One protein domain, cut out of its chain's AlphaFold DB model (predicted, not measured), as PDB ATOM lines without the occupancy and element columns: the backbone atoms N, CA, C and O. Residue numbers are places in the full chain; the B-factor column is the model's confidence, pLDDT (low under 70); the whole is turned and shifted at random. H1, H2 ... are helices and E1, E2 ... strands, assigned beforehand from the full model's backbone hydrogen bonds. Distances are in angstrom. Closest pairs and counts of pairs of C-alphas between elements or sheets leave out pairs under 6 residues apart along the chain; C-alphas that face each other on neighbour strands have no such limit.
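What this domain is: This is residues 13 to 79 of the 79 residues of an uncharacterized protein of Micrococcaceae bacterium (UniProt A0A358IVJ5). Three helices, H1, H2 and H3, make a small body with the hairpin of E1 and E2 at one end, and H4 reaches away beyond the other end as an arm. Residues 66 to 72 and 74 to 79 stick out, and this arm makes much of the length. The printed part has 67 residues, mostly helix by class, with four named helices and two named strands in the order H1, H2, E1, E2, H3, H4; the sheet, E1 - E2, is antiparallel. It is only just loose, close to extended, with a radius of gyration of the C-alphas of 16.1 A and spans of 56 by 20 by 20 A.

How they stand to each other: Begin with H1, residues 13 to 19, which touches H2, residues 23 to 31; their closest C-alphas, of Ala 16 and Lys 23, are 5.2 A apart. Their lines are about perpendicular, at 84 degrees. Next look at the hairpin of E1, residues 38 to 41, and E2, residues 44 to 46, where N 38 and O 46 are within hydrogen-bond range at 2.9 A, as are N 46 and O 38 at 2.9 A. H3, residues 49 to 61, only just touches H1, with 3 pairs of C-alphas within 8 A, the closest those of Leu 19 and Lys 56 at 7.1 A. These two run the same way at a steep tilt of 46 degrees. H2 and H3 are apart. H4, residues 67 to 78, touches no helix. In H1, H2, H3 and H4 every O i to N i+4 pair is within hydrogen-bond range.

Where its parts are: Find C-alpha 13 at (-11.272, 5.614, -39.251), where H1 begins. H2 is 12.3 A long from first to last C-alpha. H3 starts at C-alpha 49, (-22.043, 9.640, -30.494), and runs 18.8 A. H4 runs 16.6 A to C-alpha 78 at (-33.044, -30.524, -50.681).

The domain as a whole: The C-alphas farthest apart, of Ser 41 and Ser 79, are 56.6 A from each other. The printed part has no cut and no long link. The mean pLDDT of the printed part is 77.2; residues 59 to 68, 70 and 79 are under 70.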
ATOM      1  N   ALA A  13     -12.219   6.675 -39.577       82.75
ATOM      2  CA  ALA A  13     -11.272   5.614 -39.251       82.75
ATOM      3  C   ALA A  13     -11.655   4.913 -37.937       82.75
ATOM      4  O   ALA A  13     -11.779   3.696 -37.920       82.75
ATOM      5  N   GLN A  14     -11.957   5.678 -36.887       85.06
ATOM      6  CA  GLN A  14     -12.404   5.121 -35.605       85.06
ATOM      7  C   GLN A  14     -13.751   4.396 -35.726       85.06
ATOM      8  O   GLN A  14     -13.941   3.336 -35.137       85.06
ATOM      9  N   VAL A  15     -14.685   4.937 -36.516       83.88
ATOM     10  CA  VAL A  15     -15.962   4.268 -36.812       83.88
ATOM     11  C   VAL A  15     -15.725   2.941 -37.537       83.88
ATOM     12  O   VAL A  15     -16.345   1.938 -37.187       83.88
ATOM     13  N   ALA A  16     -14.800   2.913 -38.500       86.00
ATOM     14  CA  ALA A  16     -14.425   1.696 -39.216       86.00
ATOM     15  C   ALA A  16     -13.861   0.622 -38.270       86.00
ATOM     16  O   ALA A  16     -14.284  -0.533 -38.339       86.00
ATOM     17  N   GLU A  17     -12.976   1.009 -37.348       84.31
ATOM     18  CA  GLU A  17     -12.408   0.103 -36.342       84.31
ATOM     19  C   GLU A  17     -13.481  -0.448 -35.396       84.31
ATOM     20  O   GLU A  17     -13.575  -1.665 -35.215       84.31
ATOM     21  N   LYS A  18     -14.344   0.419 -34.849       83.56
ATOM     22  CA  LYS A  18     -15.400   0.001 -33.914       83.56
ATOM     23  C   LYS A  18     -16.446  -0.915 -34.562       83.56
ATOM     24  O   LYS A  18     -16.939  -1.832 -33.909       83.56
ATOM     25  N   LEU A  19     -16.779  -0.685 -35.834       81.56
ATOM     26  CA  LEU A  19     -17.740  -1.502 -36.591       81.56
ATOM     27  C   LEU A  19     -17.093  -2.703 -37.296       81.56
ATOM     28  O   LEU A  19     -17.805  -3.508 -37.892       81.56
ATOM     29  N   ASN A  20     -15.766  -2.842 -37.218       81.69
ATOM     30  CA  ASN A  20     -14.997  -3.891 -37.888       81.69
ATOM     31  C   ASN A  20     -15.240  -3.942 -39.414       81.69
ATOM     32  O   ASN A  20     -15.386  -5.004 -40.020       81.69
ATOM     33  N   ILE A  21     -15.309  -2.769 -40.044       83.00
ATOM     34  CA  ILE A  21     -15.480  -2.602 -41.492       83.00
ATOM     35  C   ILE A  21     -14.320  -1.795 -42.072       83.00
ATOM     36  O   ILE A  21     -13.554  -1.158 -41.357       83.00
ATOM     37  N   SER A  22     -14.181  -1.783 -43.395       84.88
ATOM     38  CA  SER A  22     -13.155  -0.978 -44.058       84.88
ATOM     39  C   SER A  22     -13.524   0.510 -44.093       84.88
ATOM     40  O   SER A  22     -14.674   0.876 -44.344       84.88
ATOM     41  N   LYS A  23     -12.525   1.390 -43.931       84.69
ATOM     42  CA  LYS A  23     -12.686   2.856 -44.031       84.69
ATOM     43  C   LYS A  23     -13.338   3.284 -45.349       84.69
ATOM     44  O   LYS A  23     -14.163   4.191 -45.363       84.69
ATOM     45  N   THR A  24     -13.007   2.607 -46.447       84.81
ATOM     46  CA  THR A  24     -13.634   2.835 -47.755       84.81
ATOM     47  C   THR A  24     -15.136   2.584 -47.706       84.81
ATOM     48  O   THR A  24     -15.888   3.375 -48.251       84.81
ATOM     49  N   THR A  25     -15.592   1.547 -46.997       85.00
ATOM     50  CA  THR A  25     -17.026   1.261 -46.833       85.00
ATOM     51  C   THR A  25     -17.730   2.381 -46.074       85.00
ATOM     52  O   THR A  25     -18.799   2.809 -46.497       85.00
ATOM     53  N   VAL A  26     -17.113   2.897 -45.004       85.88
ATOM     54  CA  VAL A  26     -17.634   4.056 -44.255       85.88
ATOM     55  C   VAL A  26     -17.781   5.271 -45.171       85.88
ATOM     56  O   VAL A  26     -18.846   5.878 -45.220       85.88
ATOM     57  N   LEU A  27     -16.740   5.595 -45.943       85.06
ATOM     58  CA  LEU A  27     -16.766   6.717 -46.884       85.06
ATOM     59  C   LEU A  27     -17.822   6.522 -47.974       85.06
ATOM     60  O   LEU A  27     -18.609   7.426 -48.216       85.06
ATOM     61  N   THR A  28     -17.902   5.343 -48.591       85.94
ATOM     62  CA  THR A  28     -18.935   5.040 -49.590       85.94
ATOM     63  C   THR A  28     -20.338   5.197 -49.004       85.94
ATOM     64  O   THR A  28     -21.222   5.723 -49.669       85.94
ATOM     65  N   LYS A  29     -20.550   4.788 -47.749       84.31
ATOM     66  CA  LYS A  29     -21.838   4.939 -47.062       84.31
ATOM     67  C   LYS A  29     -22.198   6.395 -46.783       84.31
ATOM     68  O   LYS A  29     -23.347   6.768 -46.997       84.31
ATOM     69  N   ILE A  30     -21.218   7.214 -46.406       86.06
ATOM     70  CA  ILE A  30     -21.379   8.671 -46.315       86.06
ATOM     71  C   ILE A  30     -21.748   9.252 -47.690       86.06
ATOM     72  O   ILE A  30     -22.732   9.972 -47.817       86.06
ATOM     73  N   HIS A  31     -20.981   8.924 -48.735       84.50
ATOM     74  CA  HIS A  31     -21.177   9.473 -50.081       84.50
ATOM     75  C   HIS A  31     -22.508   9.063 -50.717       84.50
ATOM     76  O   HIS A  31     -23.091   9.844 -51.463       84.50
ATOM     77  N   ASN A  32     -23.006   7.868 -50.400       84.00
ATOM     78  CA  ASN A  32     -24.319   7.401 -50.839       84.00
ATOM     79  C   ASN A  32     -25.481   8.030 -50.050       84.00
ATOM     80  O   ASN A  32     -26.634   7.769 -50.384       84.00
ATOM     81  N   GLY A  33     -25.203   8.795 -48.987       81.38
ATOM     82  CA  GLY A  33     -26.224   9.325 -48.082       81.38
ATOM     83  C   GLY A  33     -26.880   8.264 -47.192       81.38
ATOM     84  O   GLY A  33     -27.889   8.545 -46.561       81.38
ATOM     85  N   ASP A  34     -26.322   7.046 -47.131       82.50
ATOM     86  CA  ASP A  34     -26.789   5.982 -46.227       82.50
ATOM     87  C   ASP A  34     -26.538   6.389 -44.762       82.50
ATOM     88  O   ASP A  34     -27.313   6.014 -43.886       82.50
ATOM     89  N   TRP A  35     -25.426   7.086 -44.488       84.00
ATOM     90  CA  TRP A  35     -24.981   7.448 -43.139       84.00
ATOM     91  C   TRP A  35     -24.900   8.960 -42.960       84.00
ATOM     92  O   TRP A  35     -24.203   9.646 -43.710       84.00
ATOM     93  N   GLU A  36     -25.553   9.459 -41.915       79.88
ATOM     94  CA  GLU A  36     -25.488  10.865 -41.531       79.88
ATOM     95  C   GLU A  36     -24.159  11.162 -40.835       79.88
ATOM     96  O   GLU A  36     -23.788  10.524 -39.848       79.88
ATOM     97  N   CYS A  37     -23.423  12.136 -41.367       82.44
ATOM     98  CA  CYS A  37     -22.169  12.595 -40.790       82.44
ATOM     99  C   CYS A  37     -22.078  14.116 -40.867       82.44
ATOM    100  O   CYS A  37     -22.572  14.742 -41.811       82.44
ATOM    101  N   THR A  38     -21.387  14.707 -39.902       83.00
ATOM    102  CA  THR A  38     -21.098  16.135 -39.912       83.00
ATOM    103  C   THR A  38     -19.845  16.371 -40.751       83.00
ATOM    104  O   THR A  38     -18.734  15.976 -40.376       83.00
ATOM    105  N   LYS A  39     -20.014  17.004 -41.916       80.19
ATOM    106  CA  LYS A  39     -18.903  17.416 -42.781       80.19
ATOM    107  C   LYS A  39     -18.361  18.761 -42.291       80.19
ATOM    108  O   LYS A  39     -19.008  19.786 -42.465       80.19
ATOM    109  N   PHE A  40     -17.173  18.751 -41.693       76.69
ATOM    110  CA  PHE A  40     -16.516  19.962 -41.187       76.69
ATOM    111  C   PHE A  40     -15.696  20.674 -42.276       76.69
ATOM    112  O   PHE A  40     -15.567  21.892 -42.283       76.69
ATOM    113  N   SER A  41     -15.131  19.912 -43.216       79.00
ATOM    114  CA  SER A  41     -14.361  20.431 -44.354       79.00
ATOM    115  C   SER A  41     -14.441  19.460 -45.535       79.00
ATOM    116  O   SER A  41     -15.059  18.401 -45.420       79.00
ATOM    117  N   ASP A  42     -13.804  19.777 -46.664       72.44
ATOM    118  CA  ASP A  42     -13.899  19.022 -47.923       72.44
ATOM    119  C   ASP A  42     -13.665  17.506 -47.748       72.44
ATOM    120  O   ASP A  42     -14.334  16.696 -48.390       72.44
ATOM    121  N   ARG A  43     -12.793  17.126 -46.800       75.12
ATOM    122  CA  ARG A  43     -12.408  15.731 -46.504       75.12
ATOM    123  C   ARG A  43     -12.464  15.347 -45.024       75.12
ATOM    124  O   ARG A  43     -12.000  14.266 -44.656       75.12
ATOM    125  N   ILE A  44     -12.983  16.227 -44.171       80.81
ATOM    126  CA  ILE A  44     -13.045  15.991 -42.725       80.81
ATOM    127  C   ILE A  44     -14.490  15.690 -42.359       80.81
ATOM    128  O   ILE A  44     -15.340  16.579 -42.346       80.81
ATOM    129  N   TYR A  45     -14.733  14.422 -42.051       83.44
ATOM    130  CA  TYR A  45     -16.011  13.922 -41.567       83.44
ATOM    131  C   TYR A  45     -15.890  13.612 -40.078       83.44
ATOM    132  O   TYR A  45     -14.867  13.082 -39.632       83.44
ATOM    133  N   ARG A  46     -16.935  13.929 -39.320       85.12
ATOM    134  CA  ARG A  46     -17.060  13.604 -37.902       85.12
ATOM    135  C   ARG A  46     -18.434  13.011 -37.635       85.12
ATOM    136  O   ARG A  46     -19.420  13.422 -38.241       85.12
ATOM    137  N   PHE A  47     -18.470  12.051 -36.726       84.25
ATOM    138  CA  PHE A  47     -19.694  11.433 -36.247       84.25
ATOM    139  C   PHE A  47     -19.875  11.796 -34.785       84.25
ATOM    140  O   PHE A  47     -18.972  11.560 -33.985       84.25
ATOM    141  N   SER A  48     -21.029  12.353 -34.442       84.88
ATOM    142  CA  SER A  48     -21.428  12.434 -33.037       84.88
ATOM    143  C   SER A  48     -21.701  11.032 -32.481       84.88
ATOM    144  O   SER A  48     -21.964  10.090 -33.239       84.88
ATOM    145  N   ALA A  49     -21.681  10.893 -31.155       80.06
ATOM    146  CA  ALA A  49     -22.043   9.640 -30.494       80.06
ATOM    147  C   ALA A  49     -23.448   9.160 -30.913       80.06
ATOM    148  O   ALA A  49     -23.603   8.004 -31.299       80.06
ATOM    149  N   ALA A  50     -24.429  10.068 -30.972       80.75
ATOM    150  CA  ALA A  50     -25.794   9.757 -31.396       80.75
ATOM    151  C   ALA A  50     -25.862   9.227 -32.843       80.75
ATOM    152  O   ALA A  50     -26.503   8.210 -33.108       80.75
ATOM    153  N   GLN A  51     -25.153   9.865 -33.784       81.94
ATOM    154  CA  GLN A  51     -25.072   9.387 -35.174       81.94
ATOM    155  C   GLN A  51     -24.422   8.002 -35.251       81.94
ATOM    156  O   GLN A  51     -24.884   7.126 -35.984       81.94
ATOM    157  N   TYR A  52     -23.357   7.787 -34.478       83.31
ATOM    158  CA  TYR A  52     -22.680   6.499 -34.421       83.31
ATOM    159  C   TYR A  52     -23.595   5.384 -33.895       83.31
ATOM    160  O   TYR A  52     -23.580   4.283 -34.445       83.31
ATOM    161  N   GLU A  53     -24.416   5.649 -32.878       81.00
ATOM    162  CA  GLU A  53     -25.369   4.667 -32.348       81.00
ATOM    163  C   GLU A  53     -26.429   4.265 -33.380       81.00
ATOM    164  O   GLU A  53     -26.668   3.068 -33.571       81.00
ATOM    165  N   VAL A  54     -26.990   5.233 -34.112       82.38
ATOM    166  CA  VAL A  54     -27.944   4.972 -35.207       82.38
ATOM    167  C   VAL A  54     -27.304   4.091 -36.282       82.38
ATOM    168  O   VAL A  54     -27.877   3.081 -36.704       82.38
ATOM    169  N   ILE A  55     -26.076   4.428 -36.684       81.31
ATOM    170  CA  ILE A  55     -25.313   3.650 -37.661       81.31
ATOM    171  C   ILE A  55     -25.063   2.236 -37.142       81.31
ATOM    172  O   ILE A  55     -25.298   1.266 -37.864       81.31
ATOM    173  N   LYS A  56     -24.613   2.089 -35.893       80.38
ATOM    174  CA  LYS A  56     -24.333   0.789 -35.278       80.38
ATOM    175  C   LYS A  56     -25.571  -0.108 -35.299       80.38
ATOM    176  O   LYS A  56     -25.482  -1.231 -35.799       80.38
ATOM    177  N   MET A  57     -26.726   0.413 -34.878       75.94
ATOM    178  CA  MET A  57     -27.998  -0.316 -34.929       75.94
ATOM    179  C   MET A  57     -28.354  -0.757 -36.359       75.94
ATOM    180  O   MET A  57     -28.700  -1.919 -36.585       75.94
ATOM    181  N   GLY A  58     -28.204   0.133 -37.347       70.31
ATOM    182  CA  GLY A  58     -28.473  -0.185 -38.755       70.31
ATOM    183  C   GLY A  58     -27.482  -1.183 -39.374       70.31
ATOM    184  O   GLY A  58     -27.849  -1.969 -40.252       70.31
ATOM    185  N   THR A  59     -26.228  -1.191 -38.912       68.75
ATOM    186  CA  THR A  59     -25.178  -2.072 -39.448       68.75
ATOM    187  C   THR A  59     -25.309  -3.496 -38.909       68.75
ATOM    188  O   THR A  59     -25.126  -4.456 -39.665       68.75
ATOM    189  N   GLU A  60     -25.692  -3.662 -37.638       60.41
ATOM    190  CA  GLU A  60     -25.943  -4.983 -37.044       60.41
ATOM    191  C   GLU A  60     -27.098  -5.718 -37.739       60.41
ATOM    192  O   GLU A  60     -26.998  -6.924 -37.990       60.41
ATOM    193  N   TYR A  61     -28.132  -4.989 -38.166       51.81
ATOM    194  CA  TYR A  61     -29.259  -5.546 -38.921       51.81
ATOM    195  C   TYR A  61     -28.872  -6.089 -40.304       51.81
ATOM    196  O   TYR A  61     -29.549  -6.968 -40.844       51.81
ATOM    197  N   ARG A  62     -27.775  -5.599 -40.893       56.56
ATOM    198  CA  ARG A  62     -27.399  -5.883 -42.286       56.56
ATOM    199  C   ARG A  62     -26.273  -6.906 -42.426       56.56
ATOM    200  O   ARG A  62     -25.643  -6.955 -43.489       56.56
ATOM    201  N   LYS A  63     -26.038  -7.762 -41.417       55.59
ATOM    202  CA  LYS A  63     -25.205  -8.974 -41.560       55.59
ATOM    203  C   LYS A  63     -25.824  -9.884 -42.624       55.59
ATOM    204  O   LYS A  63     -26.619 -10.782 -42.358       55.59
ATOM    205  N   THR A  64     -25.468  -9.599 -43.870       50.69
ATOM    206  CA  THR A  64     -25.938 -10.294 -45.059       50.69
ATOM    207  C   THR A  64     -25.570 -11.759 -44.911       50.69
ATOM    208  O   THR A  64     -24.407 -12.089 -44.675       50.69
ATOM    209  N   ARG A  65     -26.564 -12.646 -45.046       54.19
ATOM    210  CA  ARG A  65     -26.331 -14.088 -45.173       54.19
ATOM    211  C   ARG A  65     -25.336 -14.286 -46.311       54.19
ATOM    212  O   ARG A  65     -25.689 -14.152 -47.479       54.19
ATOM    213  N   THR A  66     -24.087 -14.570 -45.962       58.62
ATOM    214  CA  THR A  66     -23.018 -14.850 -46.919       58.62
ATOM    215  C   THR A  66     -23.474 -15.963 -47.858       58.62
ATOM    216  O   THR A  66     -24.240 -16.840 -47.452       58.62
ATOM    217  N   ASN A  67     -23.006 -15.962 -49.111       63.59
ATOM    218  CA  ASN A  67     -23.379 -16.985 -50.096       63.59
ATOM    219  C   ASN A  67     -23.215 -18.410 -49.549       63.59
ATOM    220  O   ASN A  67     -24.061 -19.252 -49.805       63.59
ATOM    221  N   LYS A  68     -22.217 -18.653 -48.688       65.69
ATOM    222  CA  LYS A  68     -22.038 -19.918 -47.955       65.69
ATOM    223  C   LYS A  68     -23.238 -20.297 -47.074       65.69
ATOM    224  O   LYS A  68     -23.630 -21.457 -47.038       65.69
ATOM    225  N   THR A  69     -23.829 -19.337 -46.371       70.56
ATOM    226  CA  THR A  69     -25.017 -19.532 -45.526       70.56
ATOM    227  C   THR A  69     -26.260 -19.778 -46.375       70.56
ATOM    228  O   THR A  69     -27.053 -20.655 -46.044       70.56
ATOM    229  N   ARG A  70     -26.405 -19.068 -47.503       65.00
ATOM    230  CA  ARG A  70     -27.482 -19.321 -48.477       65.00
ATOM    231  C   ARG A  70     -27.350 -20.706 -49.111       65.00
ATOM    232  O   ARG A  70     -28.335 -21.426 -49.184       65.00
ATOM    233  N   LEU A  71     -26.133 -21.094 -49.493       76.75
ATOM    234  CA  LEU A  71     -25.828 -22.390 -50.093       76.75
ATOM    235  C   LEU A  71     -26.107 -23.528 -49.106       76.75
ATOM    236  O   LEU A  71     -26.795 -24.476 -49.456       76.75
ATOM    237  N   ARG A  72     -25.658 -23.405 -47.847       76.94
ATOM    238  CA  ARG A  72     -25.968 -24.377 -46.784       76.94
ATOM    239  C   ARG A  72     -27.466 -24.501 -46.516       76.94
ATOM    240  O   ARG A  72     -27.944 -25.609 -46.317       76.94
ATOM    241  N   ALA A  73     -28.198 -23.387 -46.509       77.62
ATOM    242  CA  ALA A  73     -29.648 -23.413 -46.341       77.62
ATOM    243  C   ALA A  73     -30.346 -24.105 -47.524       77.62
ATOM    244  O   ALA A  73     -31.236 -24.917 -47.300       77.62
ATOM    245  N   ALA A  74     -29.908 -23.834 -48.757       76.94
ATOM    246  CA  ALA A  74     -30.432 -24.483 -49.956       76.94
ATOM    247  C   ALA A  74     -30.132 -25.993 -49.972       76.94
ATOM    248  O   ALA A  74     -31.036 -26.784 -50.191       76.94
ATOM    249  N   LEU A  75     -28.897 -26.397 -49.653       80.19
ATOM    250  CA  LEU A  75     -28.502 -27.807 -49.526       80.19
ATOM    251  C   LEU A  75     -29.320 -28.544 -48.456       80.19
ATOM    252  O   LEU A  75     -29.735 -29.673 -48.680       80.19
ATOM    253  N   LYS A  76     -29.595 -27.898 -47.315       81.12
ATOM    254  CA  LYS A  76     -30.424 -28.475 -46.248       81.12
ATOM    255  C   LYS A  76     -31.897 -28.630 -46.647       81.12
ATOM    256  O   LYS A  76     -32.552 -29.510 -46.117       81.12
ATOM    257  N   ALA A  77     -32.418 -27.782 -47.533       73.88
ATOM    258  CA  ALA A  77     -33.810 -27.851 -47.987       73.88
ATOM    259  C   ALA A  77     -34.059 -28.936 -49.053       73.88
ATOM    260  O   ALA A  77     -35.211 -29.237 -49.345       73.88
ATOM    261  N   ILE A  78     -32.992 -29.474 -49.651       72.56
ATOM    262  CA  ILE A  78     -33.044 -30.524 -50.681       72.56
ATOM    263  C   ILE A  78     -32.822 -31.922 -50.066       72.56
ATOM    264  O   ILE A  78     -33.142 -32.921 -50.705       72.56
ATOM    265  N   SER A  79     -32.271 -31.990 -48.846       57.31
ATOM    266  CA  SER A  79     -32.036 -33.238 -48.106       57.31
ATOM    267  C   SER A  79     -33.222 -33.655 -47.250       57.31
ATOM    268  O   SER A  79     -33.991 -32.771 -46.817       57.31
TER     269      SER A  79